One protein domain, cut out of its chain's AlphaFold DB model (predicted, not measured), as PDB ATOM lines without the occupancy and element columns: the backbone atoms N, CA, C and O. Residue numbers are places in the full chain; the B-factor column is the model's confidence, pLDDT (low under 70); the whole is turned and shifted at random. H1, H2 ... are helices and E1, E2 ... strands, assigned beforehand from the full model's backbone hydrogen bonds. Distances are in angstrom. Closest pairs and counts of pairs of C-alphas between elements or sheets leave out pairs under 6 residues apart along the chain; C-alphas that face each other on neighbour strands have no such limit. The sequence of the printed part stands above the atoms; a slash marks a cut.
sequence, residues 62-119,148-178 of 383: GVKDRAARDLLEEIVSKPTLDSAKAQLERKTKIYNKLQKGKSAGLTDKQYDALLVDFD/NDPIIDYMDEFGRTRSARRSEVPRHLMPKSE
ATOM      1  N   GLY A  62     181.446 204.928  45.693       90.94
ATOM      2  CA  GLY A  62     182.209 205.108  46.935       90.94
ATOM      3  C   GLY A  62     182.529 203.832  47.728       90.94
ATOM      4  O   GLY A  62     183.188 203.922  48.760       90.94
ATOM      5  N   VAL A  63     182.125 202.638  47.271       91.62
ATOM      6  CA  VAL A  63     182.500 201.374  47.946       91.62
ATOM      7  C   VAL A  63     184.002 201.126  47.874       91.62
ATOM      8  O   VAL A  63     184.596 200.690  48.852       91.62
ATOM      9  N   LYS A  64     184.631 201.447  46.738       87.75
ATOM     10  CA  LYS A  64     186.087 201.332  46.579       87.75
ATOM     11  C   LYS A  64     186.833 202.299  47.496       87.75
ATOM     12  O   LYS A  64     187.821 201.901  48.097       87.75
ATOM     13  N   ASP A  65     186.325 203.520  47.639       92.31
ATOM     14  CA  ASP A  65     186.939 204.546  48.488       92.31
ATOM     15  C   ASP A  65     186.797 204.194  49.971       92.31
ATOM     16  O   ASP A  65     187.737 204.370  50.738       92.31
ATOM     17  N   ARG A  66     185.645 203.635  50.372       91.69
ATOM     18  CA  ARG A  66     185.437 203.101  51.725       91.69
ATOM     19  C   ARG A  66     186.372 201.927  52.001       91.69
ATOM     20  O   ARG A  66     187.139 201.997  52.944       91.69
ATOM     21  N   ALA A  67     186.408 200.935  51.111       92.12
ATOM     22  CA  ALA A  67     187.312 199.795  51.247       92.12
ATOM     23  C   ALA A  67     188.794 200.214  51.269       92.12
ATOM     24  O   ALA A  67     189.606 199.583  51.937       92.12
ATOM     25  N   ALA A  68     189.170 201.269  50.541       90.62
ATOM     26  CA  ALA A  68     190.519 201.820  50.596       90.62
ATOM     27  C   ALA A  68     190.814 202.492  51.946       90.62
ATOM     28  O   ALA A  68     191.909 202.298  52.466       90.62
ATOM     29  N   ARG A  69     189.851 203.229  52.517       92.38
ATOM     30  CA  ARG A  69     189.957 203.805  53.867       92.38
ATOM     31  C   ARG A  69     190.082 202.727  54.938       92.38
ATOM     32  O   ARG A  69     191.043 202.770  55.694       92.38
ATOM     33  N   ASP A  70     189.214 201.720  54.906       90.62
ATOM     34  CA  ASP A  70     189.233 200.608  55.864       90.62
ATOM     35  C   ASP A  70     190.592 199.873  55.835       90.62
ATOM     36  O   ASP A  70     191.147 199.521  56.872       90.62
ATOM     37  N   LEU A  71     191.195 199.704  54.647       87.31
ATOM     38  CA  LEU A  71     192.542 199.132  54.511       87.31
ATOM     39  C   LEU A  71     193.647 200.031  55.083       87.31
ATOM     40  O   LEU A  71     194.640 199.512  55.588       87.31
ATOM     41  N   LEU A  72     193.529 201.356  54.969       84.62
ATOM     42  CA  LEU A  72     194.499 202.282  55.563       84.62
ATOM     43  C   LEU A  72     194.392 202.272  57.092       84.62
ATOM     44  O   LEU A  72     195.416 202.220  57.765       84.62
ATOM     45  N   GLU A  73     193.174 202.235  57.632       83.75
ATOM     46  CA  GLU A  73     192.922 202.099  59.070       83.75
ATOM     47  C   GLU A  73     193.447 200.763  59.614       83.75
ATOM     48  O   GLU A  73     194.056 200.715  60.683       83.75
ATOM     49  N   GLU A  74     193.314 199.676  58.852       81.19
ATOM     50  CA  GLU A  74     193.888 198.372  59.202       81.19
ATOM     51  C   GLU A  74     195.430 198.394  59.215       81.19
ATOM     52  O   GLU A  74     196.058 197.768  60.067       81.19
ATOM     53  N   ILE A  75     196.062 199.128  58.294       78.25
ATOM     54  CA  ILE A  75     197.528 199.276  58.251       78.25
ATOM     55  C   ILE A  75     198.036 200.131  59.419       78.25
ATOM     56  O   ILE A  75     199.084 199.819  59.975       78.25
ATOM     57  N   VAL A  76     197.307 201.183  59.796       74.44
ATOM     58  CA  VAL A  76     197.661 202.049  60.933       74.44
ATOM     59  C   VAL A  76     197.423 201.344  62.272       74.44
ATOM     60  O   VAL A  76     198.200 201.528  63.205       74.44
ATOM     61  N   SER A  77     196.373 200.524  62.376       72.31
ATOM     62  CA  SER A  77     196.015 199.821  63.616       72.31
ATOM     63  C   SER A  77     196.846 198.566  63.877       72.31
ATOM     64  O   SER A  77     197.073 198.215  65.036       72.31
ATOM     65  N   LYS A  78     197.318 197.873  62.833       77.62
ATOM     66  CA  LYS A  78     198.174 196.701  63.024       77.62
ATOM     67  C   LYS A  78     199.562 197.139  63.487       77.62
ATOM     68  O   LYS A  78     200.211 197.907  62.778       77.62
ATOM     69  N   PRO A  79     200.069 196.609  64.617       75.06
ATOM     70  CA  PRO A  79     201.437 196.873  65.027       75.06
ATOM     71  C   PRO A  79     202.380 196.346  63.942       75.06
ATOM     72  O   PRO A  79     202.506 195.141  63.716       75.06
ATOM     73  N   THR A  80     203.014 197.266  63.222       83.38
ATOM     74  CA  THR A  80     204.059 196.948  62.253       83.38
ATOM     75  C   THR A  80     205.281 196.404  62.985       83.38
ATOM     76  O   THR A  80     205.489 196.698  64.166       83.38
ATOM     77  N   LEU A  81     206.125 195.635  62.292       84.38
ATOM     78  CA  LEU A  81     207.377 195.140  62.879       84.38
ATOM     79  C   LEU A  81     208.239 196.286  63.425       84.38
ATOM     80  O   LEU A  81     208.871 196.132  64.465       84.38
ATOM     81  N   ASP A  82     208.206 197.444  62.769       85.94
ATOM     82  CA  ASP A  82     208.936 198.631  63.208       85.94
ATOM     83  C   ASP A  82     208.332 199.234  64.484       85.94
ATOM     84  O   ASP A  82     209.073 199.608  65.389       85.94
ATOM     85  N   SER A  83     207.000 199.235  64.628       87.00
ATOM     86  CA  SER A  83     206.353 199.642  65.884       87.00
ATOM     87  C   SER A  83     206.701 198.702  67.044       87.00
ATOM     88  O   SER A  83     206.978 199.162  68.152       87.00
ATOM     89  N   ALA A  84     206.761 197.391  66.785       88.44
ATOM     90  CA  ALA A  84     207.133 196.396  67.783       88.44
ATOM     91  C   ALA A  84     208.602 196.550  68.204       88.44
ATOM     92  O   ALA A  84     208.902 196.516  69.397       88.44
ATOM     93  N   LYS A  85     209.509 196.790  67.246       91.31
ATOM     94  CA  LYS A  85     210.917 197.108  67.526       91.31
ATOM     95  C   LYS A  85     211.049 198.372  68.367       91.31
ATOM     96  O   LYS A  85     211.687 198.321  69.410       91.31
ATOM     97  N   ALA A  86     210.370 199.457  67.995       89.19
ATOM     98  CA  ALA A  86     210.404 200.705  68.757       89.19
ATOM     99  C   ALA A  86     209.890 200.526  70.199       89.19
ATOM    100  O   ALA A  86     210.447 201.087  71.142       89.19
ATOM    101  N   GLN A  87     208.841 199.721  70.405       89.81
ATOM    102  CA  GLN A  87     208.352 199.397  71.749       89.81
ATOM    103  C   GLN A  87     209.345 198.545  72.544       89.81
ATOM    104  O   GLN A  87     209.533 198.788  73.737       89.81
ATOM    105  N   LEU A  88     209.986 197.563  71.905       91.94
ATOM    106  CA  LEU A  88     211.023 196.753  72.541       91.94
ATOM    107  C   LEU A  88     212.232 197.607  72.920       91.94
ATOM    108  O   LEU A  88     212.679 197.515  74.053       91.94
ATOM    109  N   GLU A  89     212.691 198.498  72.043       90.44
ATOM    110  CA  GLU A  89     213.778 199.443  72.325       90.44
ATOM    111  C   GLU A  89     213.455 200.382  73.495       90.44
ATOM    112  O   GLU A  89     214.317 200.687  74.316       90.44
ATOM    113  N   ARG A  90     212.203 200.836  73.621       88.62
ATOM    114  CA  ARG A  90     211.773 201.617  74.794       88.62
ATOM    115  C   ARG A  90     211.826 200.784  76.073       88.62
ATOM    116  O   ARG A  90     212.330 201.255  77.089       88.62
ATOM    117  N   LYS A  91     211.348 199.538  76.026       90.88
ATOM    118  CA  LYS A  91     211.376 198.623  77.176       90.88
ATOM    119  C   LYS A  91     212.800 198.252  77.583       90.88
ATOM    120  O   LYS A  91     213.085 198.242  78.774       90.88
ATOM    121  N   THR A  92     213.696 198.002  76.627       91.19
ATOM    122  CA  THR A  92     215.106 197.706  76.919       91.19
ATOM    123  C   THR A  92     215.800 198.906  77.551       91.19
ATOM    124  O   THR A  92     216.520 198.735  78.528       91.19
ATOM    125  N   LYS A  93     215.531 200.134  77.085       88.50
ATOM    126  CA  LYS A  93     216.037 201.358  77.732       88.50
ATOM    127  C   LYS A  93     215.587 201.473  79.192       88.50
ATOM    128  O   LYS A  93     216.416 201.773  80.047       88.50
ATOM    129  N   ILE A  94     214.305 201.227  79.480       89.75
ATOM    130  CA  ILE A  94     213.768 201.250  80.853       89.75
ATOM    131  C   ILE A  94     214.436 200.162  81.701       89.75
ATOM    132  O   ILE A  94     214.943 200.460  82.777       89.75
ATOM    133  N   TYR A  95     214.511 198.933  81.187       89.19
ATOM    134  CA  TYR A  95     215.139 197.807  81.877       89.19
ATOM    135  C   TYR A  95     216.605 198.092  82.227       89.19
ATOM    136  O   TYR A  95     217.002 197.928  83.374       89.19
ATOM    137  N   ASN A  96     217.387 198.622  81.281       87.19
ATOM    138  CA  ASN A  96     218.788 198.977  81.512       87.19
ATOM    139  C   ASN A  96     218.945 200.084  82.567       87.19
ATOM    140  O   ASN A  96     219.916 200.081  83.319       87.19
ATOM    141  N   LYS A  97     218.011 201.046  82.640       87.50
ATOM    142  CA  LYS A  97     218.010 202.081  83.690       87.50
ATOM    143  C   LYS A  97     217.691 201.477  85.065       87.50
ATOM    144  O   LYS A  97     218.407 201.776  86.017       87.50
ATOM    145  N   LEU A  98     216.685 200.603  85.147       88.19
ATOM    146  CA  LEU A  98     216.300 199.912  86.386       88.19
ATOM    147  C   LEU A  98     217.410 198.984  86.889       88.19
ATOM    148  O   LEU A  98     217.746 199.012  88.067       88.19
ATOM    149  N   GLN A  99     218.049 198.238  85.988       86.25
ATOM    150  CA  GLN A  99     219.197 197.390  86.305       86.25
ATOM    151  C   GLN A  99     220.387 198.197  86.852       86.25
ATOM    152  O   GLN A  99     221.113 197.715  87.715       86.25
ATOM    153  N   LYS A 100     220.567 199.444  86.395       84.62
ATOM    154  CA  LYS A 100     221.575 200.385  86.914       84.62
ATOM    155  C   LYS A 100     221.165 201.064  88.235       84.62
ATOM    156  O   LYS A 100     221.872 201.957  88.690       84.62
ATOM    157  N   GLY A 101     220.023 200.707  88.828       85.06
ATOM    158  CA  GLY A 101     219.519 201.310  90.069       85.06
ATOM    159  C   GLY A 101     218.960 202.732  89.912       85.06
ATOM    160  O   GLY A 101     218.798 203.457  90.901       85.06
ATOM    161  N   LYS A 102     218.673 203.162  88.678       89.12
ATOM    162  CA  LYS A 102     218.015 204.447  88.388       89.12
ATOM    163  C   LYS A 102     216.498 204.271  88.410       89.12
ATOM    164  O   LYS A 102     215.995 203.190  88.123       89.12
ATOM    165  N   SER A 103     215.760 205.345  88.688       86.19
ATOM    166  CA  SER A 103     214.288 205.298  88.773       86.19
ATOM    167  C   SER A 103     213.592 204.993  87.431       86.19
ATOM    168  O   SER A 103     212.414 204.643  87.402       86.19
ATOM    169  N   ALA A 104     214.291 205.180  86.301       88.31
ATOM    170  CA  ALA A 104     213.769 205.033  84.938       88.31
ATOM    171  C   ALA A 104     212.499 205.859  84.625       88.31
ATOM    172  O   ALA A 104     211.890 205.661  83.576       88.31
ATOM    173  N   GLY A 105     212.132 206.810  85.490       84.56
ATOM    174  CA  GLY A 105     210.952 207.665  85.353       84.56
ATOM    175  C   GLY A 105     209.683 207.041  85.934       84.56
ATOM    176  O   GLY A 105     208.622 207.654  85.846       84.56
ATOM    177  N   LEU A 106     209.777 205.854  86.540       84.88
ATOM    178  CA  LEU A 106     208.650 205.208  87.201       84.88
ATOM    179  C   LEU A 106     208.345 205.884  88.548       84.88
ATOM    180  O   LEU A 106     209.171 206.575  89.156       84.88
ATOM    181  N   THR A 107     207.102 205.727  88.987       84.62
ATOM    182  CA  THR A 107     206.697 206.000  90.375       84.62
ATOM    183  C   THR A 107     206.991 204.782  91.244       84.62
ATOM    184  O   THR A 107     207.011 203.666  90.726       84.62
ATOM    185  N   ASP A 108     207.172 204.975  92.550       82.19
ATOM    186  CA  ASP A 108     207.499 203.878  93.473       82.19
ATOM    187  C   ASP A 108     206.414 202.784  93.431       82.19
ATOM    188  O   ASP A 108     206.720 201.615  93.229       82.19
ATOM    189  N   LYS A 109     205.130 203.166  93.363       83.88
ATOM    190  CA  LYS A 109     204.003 202.234  93.142       83.88
ATOM    191  C   LYS A 109     204.089 201.436  91.835       83.88
ATOM    192  O   LYS A 109     203.690 200.275  91.783       83.88
ATOM    193  N   GLN A 110     204.548 202.060  90.748       84.38
ATOM    194  CA  GLN A 110     204.735 201.368  89.466       84.38
ATOM    195  C   GLN A 110     205.930 200.422  89.510       84.38
ATOM    196  O   GLN A 110     205.895 199.398  88.833       84.38
ATOM    197  N   TYR A 111     206.964 200.775  90.272       82.75
ATOM    198  CA  TYR A 111     208.117 199.926  90.519       82.75
ATOM    199  C   TYR A 111     207.735 198.710  91.371       82.75
ATOM    200  O   TYR A 111     208.037 197.592  90.973       82.75
ATOM    201  N   ASP A 112     206.982 198.897  92.456       82.88
ATOM    202  CA  ASP A 112     206.513 197.808  93.326       82.88
ATOM    203  C   ASP A 112     205.562 196.841  92.605       82.88
ATOM    204  O   ASP A 112     205.466 195.660  92.939       82.88
ATOM    205  N   ALA A 113     204.864 197.325  91.574       86.62
ATOM    206  CA  ALA A 113     204.057 196.491  90.693       86.62
ATOM    207  C   ALA A 113     204.895 195.652  89.704       86.62
ATOM    208  O   ALA A 113     204.346 194.775  89.026       86.62
ATOM    209  N   LEU A 114     206.204 195.913  89.573       85.75
ATOM    210  CA  LEU A 114     207.090 195.102  88.744       85.75
ATOM    211  C   LEU A 114     207.284 193.738  89.401       85.75
ATOM    212  O   LEU A 114     207.631 193.607  90.567       85.75
ATOM    213  N   LEU A 115     207.128 192.687  88.601       87.06
ATOM    214  CA  LEU A 115     207.354 191.310  89.049       87.06
ATOM    215  C   LEU A 115     208.839 190.991  89.285       87.06
ATOM    216  O   LEU A 115     209.161 189.933  89.818       87.06
ATOM    217  N   VAL A 116     209.735 191.862  88.816       85.12
ATOM    218  CA  VAL A 116     211.185 191.706  88.928       85.12
ATOM    219  C   VAL A 116     211.687 192.694  89.966       85.12
ATOM    220  O   VAL A 116     211.593 193.901  89.761       85.12
ATOM    221  N   ASP A 117     212.257 192.164  91.042       86.50
ATOM    222  CA  ASP A 117     212.960 192.952  92.045       86.50
ATOM    223  C   ASP A 117     214.392 193.232  91.559       86.50
ATOM    224  O   ASP A 117     215.269 192.363  91.618       86.50
ATOM    225  N   PHE A 118     214.619 194.446  91.051       83.56
ATOM    226  CA  PHE A 118     215.932 194.890  90.572       83.56
ATOM    227  C   PHE A 118     216.903 195.225  91.713       83.56
ATOM    228  O   PHE A 118     218.111 195.289  91.479       83.56
ATOM    229  N   ASP A 119     216.403 195.427  92.934       79.50
ATOM    230  CA  ASP A 119     217.211 195.760  94.108       79.50
ATOM    231  C   ASP A 119     217.698 194.521  94.860       79.50
ATOM    232  O   ASP A 119     218.667 194.597  95.628       79.50
ATOM    233  N   ASN A 148     208.502 213.879  77.961       73.81
ATOM    234  CA  ASN A 148     207.729 213.519  79.141       73.81
ATOM    235  C   ASN A 148     208.570 213.302  80.415       73.81
ATOM    236  O   ASN A 148     208.003 212.876  81.420       73.81
ATOM    237  N   ASP A 149     209.892 213.526  80.402       83.62
ATOM    238  CA  ASP A 149     210.755 213.308  81.576       83.62
ATOM    239  C   ASP A 149     211.089 214.636  82.294       83.62
ATOM    240  O   ASP A 149     211.930 215.404  81.810       83.62
ATOM    241  N   PRO A 150     210.438 214.955  83.433       88.50
ATOM    242  CA  PRO A 150     210.654 216.215  84.134       88.50
ATOM    243  C   PRO A 150     212.046 216.275  84.774       88.50
ATOM    244  O   PRO A 150     212.550 215.288  85.312       88.50
ATOM    245  N   ILE A 151     212.660 217.458  84.756       90.00
ATOM    246  CA  ILE A 151     213.895 217.735  85.501       90.00
ATOM    247  C   ILE A 151     213.523 217.947  86.970       90.00
ATOM    248  O   ILE A 151     212.640 218.745  87.276       90.00
ATOM    249  N   ILE A 152     214.184 217.213  87.861       90.50
ATOM    250  CA  ILE A 152     213.970 217.235  89.306       90.50
ATOM    251  C   ILE A 152     215.301 217.538  89.994       90.50
ATOM    252  O   ILE A 152     216.357 217.030  89.604       90.50
ATOM    253  N   ASP A 153     215.229 218.348  91.043       93.56
ATOM    254  CA  ASP A 153     216.349 218.595  91.937       93.56
ATOM    255  C   ASP A 153     216.377 217.520  93.026       93.56
ATOM    256  O   ASP A 153     215.385 217.289  93.716       93.56
ATOM    257  N   TYR A 154     217.519 216.856  93.184       90.88
ATOM    258  CA  TYR A 154     217.747 215.860  94.227       90.88
ATOM    259  C   TYR A 154     219.007 216.198  95.021       90.88
ATOM    260  O   TYR A 154     219.907 216.896  94.542       90.88
ATOM    261  N   MET A 155     219.076 215.710  96.257       92.25
ATOM    262  CA  MET A 155     220.281 215.824  97.069       92.25
ATOM    263  C   MET A 155     221.183 214.624  96.798       92.25
ATOM    264  O   MET A 155     220.788 213.483  97.008       92.25
ATOM    265  N   ASP A 156     222.390 214.899  96.318       91.44
ATOM    266  CA  ASP A 156     223.463 213.917  96.180       91.44
ATOM    267  C   ASP A 156     223.933 213.429  97.565       91.44
ATOM    268  O   ASP A 156     223.712 214.102  98.574       91.44
ATOM    269  N   GLU A 157     224.659 212.315  97.622       89.38
ATOM    270  CA  GLU A 157     225.194 211.725  98.864       89.38
ATOM    271  C   GLU A 157     226.088 212.690  99.671       89.38
ATOM    272  O   GLU A 157     226.212 212.591 100.890       89.38
ATOM    273  N   PHE A 158     226.658 213.692  98.995       91.31
ATOM    274  CA  PHE A 158     227.456 214.770  99.587       91.31
ATOM    275  C   PHE A 158     226.626 215.965 100.096       91.31
ATOM    276  O   PHE A 158     227.195 217.007 100.420       91.31
ATOM    277  N   GLY A 159     225.293 215.868 100.110       90.12
ATOM    278  CA  GLY A 159     224.390 216.942 100.541       90.12
ATOM    279  C   GLY A 159     224.322 218.134  99.579       90.12
ATOM    280  O   GLY A 159     223.918 219.227  99.968       90.12
ATOM    281  N   ARG A 160     224.739 217.953  98.321       93.88
ATOM    282  CA  ARG A 160     224.662 218.986  97.275       93.88
ATOM    283  C   ARG A 160     223.394 218.787  96.460       93.88
ATOM    284  O   ARG A 160     223.126 217.675  96.017       93.88
ATOM    285  N   THR A 161     222.661 219.861  96.197       93.12
ATOM    286  CA  THR A 161     221.516 219.836  95.281       93.12
ATOM    287  C   THR A 161     222.009 219.737  93.838       93.12
ATOM    288  O   THR A 161     222.766 220.596  93.379       93.12
ATOM    289  N   ARG A 162     221.599 218.690  93.121       91.62
ATOM    290  CA  ARG A 162     221.874 218.489  91.693       91.62
ATOM    291  C   ARG A 162     220.551 218.387  90.940       91.62
ATOM    292  O   ARG A 162     219.636 217.716  91.399       91.62
ATOM    293  N   SER A 163     220.481 219.010  89.769       92.06
ATOM    294  CA  SER A 163     219.344 218.900  88.852       92.06
ATOM    295  C   SER A 163     219.606 217.785  87.838       92.06
ATOM    296  O   SER A 163     220.619 217.828  87.132       92.06
ATOM    297  N   ALA A 164     218.716 216.802  87.729       90.44
ATOM    298  CA  ALA A 164     218.754 215.804  86.656       90.44
ATOM    299  C   ALA A 164     217.338 215.428  86.216       90.44
ATOM    300  O   ALA A 164     216.361 215.719  86.899       90.44
ATOM    301  N   ARG A 165     217.206 214.771  85.061       90.31
ATOM    302  CA  ARG A 165     215.916 214.212  84.643       90.31
ATOM    303  C   ARG A 165     215.472 213.129  85.617       90.31
ATOM    304  O   ARG A 165     216.310 212.342  86.061       90.31
ATOM    305  N   ARG A 166     214.170 213.042  85.905       89.69
ATOM    306  CA  ARG A 166     213.604 212.079  86.862       89.69
ATOM    307  C   ARG A 166     214.105 210.670  86.584       89.69
ATOM    308  O   ARG A 166     214.514 210.004  87.527       89.69
ATOM    309  N   SER A 167     214.152 210.241  85.319       88.81
ATOM    310  CA  SER A 167     214.594 208.884  84.960       88.81
ATOM    311  C   SER A 167     216.069 208.563  85.206       88.81
ATOM    312  O   SER A 167     216.442 207.385  85.206       88.81
ATOM    313  N   GLU A 168     216.904 209.580  85.404       88.38
ATOM    314  CA  GLU A 168     218.339 209.439  85.645       88.38
ATOM    315  C   GLU A 168     218.712 209.543  87.122       88.38
ATOM    316  O   GLU A 168     219.797 209.091  87.497       88.38
ATOM    317  N   VAL A 169     217.818 210.098  87.946       91.00
ATOM    318  CA  VAL A 169     218.013 210.217  89.390       91.00
ATOM    319  C   VAL A 169     218.120 208.814  90.009       91.00
ATOM    320  O   VAL A 169     217.269 207.950  89.743       91.00
ATOM    321  N   PRO A 170     219.161 208.555  90.827       90.25
ATOM    322  CA  PRO A 170     219.266 207.318  91.588       90.25
ATOM    323  C   PRO A 170     218.035 207.113  92.465       90.25
ATOM    324  O   PRO A 170     217.587 208.032  93.147       90.25
ATOM    325  N   ARG A 171     217.497 205.892  92.478       85.19
ATOM    326  CA  ARG A 171     216.218 205.598  93.142       85.19
ATOM    327  C   ARG A 171     216.215 205.961  94.631       85.19
ATOM    328  O   ARG A 171     215.246 206.512  95.126       85.19
ATOM    329  N   HIS A 172     217.316 205.714  95.334       84.56
ATOM    330  CA  HIS A 172     217.452 206.030  96.759       84.56
ATOM    331  C   HIS A 172     217.548 207.538  97.063       84.56
ATOM    332  O   HIS A 172     217.391 207.922  98.217       84.56
ATOM    333  N   LEU A 173     217.803 208.374  96.051       87.94
ATOM    334  CA  LEU A 173     217.857 209.837  96.162       87.94
ATOM    335  C   LEU A 173     216.610 210.512  95.577       87.94
ATOM    336  O   LEU A 173     216.535 211.740  95.536       87.94
ATOM    337  N   MET A 174     215.645 209.728  95.090       86.00
ATOM    338  CA  MET A 174     214.386 210.267  94.600       86.00
ATOM    339  C   MET A 174     213.606 210.913  95.750       86.00
ATOM    340  O   MET A 174     213.509 210.319  96.826       86.00
ATOM    341  N   PRO A 175     213.019 212.105  95.538       80.12
ATOM    342  CA  PRO A 175     212.134 212.698  96.524       80.12
ATOM    343  C   PRO A 175     210.890 211.816  96.659       80.12
ATOM    344  O   PRO A 175     210.117 211.670  95.707       80.12
ATOM    345  N   LYS A 176     210.724 211.209  97.835       75.38
ATOM    346  CA  LYS A 176     209.500 210.502  98.215       75.38
ATOM    347  C   LYS A 176     208.424 211.535  98.530       75.38
ATOM    348  O   LYS A 176     208.716 212.562  99.138       75.38
ATOM    349  N   SER A 177     207.199 211.299  98.072       62.56
ATOM    350  CA  SER A 177     206.062 212.138  98.457       62.56
ATOM    351  C   SER A 177     205.787 211.955  99.948       62.56
ATOM    352  O   SER A 177     205.691 210.819 100.407       62.56
ATOM    353  N   GLU A 178     205.630 213.062 100.676       55.91
ATOM    354  CA  GLU A 178     205.381 213.113 102.129       55.91
ATOM    355  C   GLU A 178     204.202 212.218 102.577       55.91
ATOM    356  O   GLU A 178     204.198 211.723 103.701       55.91
TER     357      GLU A 178
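Overview. This is residues 62 to 119 and 148 to 178 of the 383 residues of an uncharacterized protein of Gymnopus luxurians FD-317 M1 (UniProt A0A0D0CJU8). A long helical arm, H1 followed nearly end to end by H2, leads to a small head of loops, the short helix H3 and the strand hairpin E1 and E2. Residues 62 to 78 and 80 to 86 stick out and make much of the length. The 89 printed residues, with H1, H2, H3, E1, E2 in that order, are of mixed class, extended, with a radius of gyration of the C-alphas of 20.2 A, and span 69 by 25 by 23 A.

Arrangement. E1, residues 151 to 155, and E2, residues 161 to 165, form an antiparallel hairpin at 146 degrees; N 152 and O 164 are 2.8 A apart, within hydrogen-bond range. H2, residues 81 to 99, is apart from both strands, from H3, residues 108 to 112, and from H1, residues 63 to 77. In H1, H2 and H3 every O i to N i+4 pair is within hydrogen-bond range.

Along the chain. H2 measures 26.3 A, H1 20.8 A, E1 13.4 A, E2 13.3 A and H3 6.2 A. H1 begins at C-alpha 63 (182.500, 201.374, 47.946); E2 ends at C-alpha 165 (215.916, 214.212, 84.643).

Size, cuts and confidence. The C-alphas farthest apart, of Gly 62 and Phe 158, are 70.1 A apart. Residues 120 to 147 are cut out, a gap of 25.1 A between C-alphas 119 and 148. No link printed whole is long. Residues 177 to 178 are under pLDDT 70.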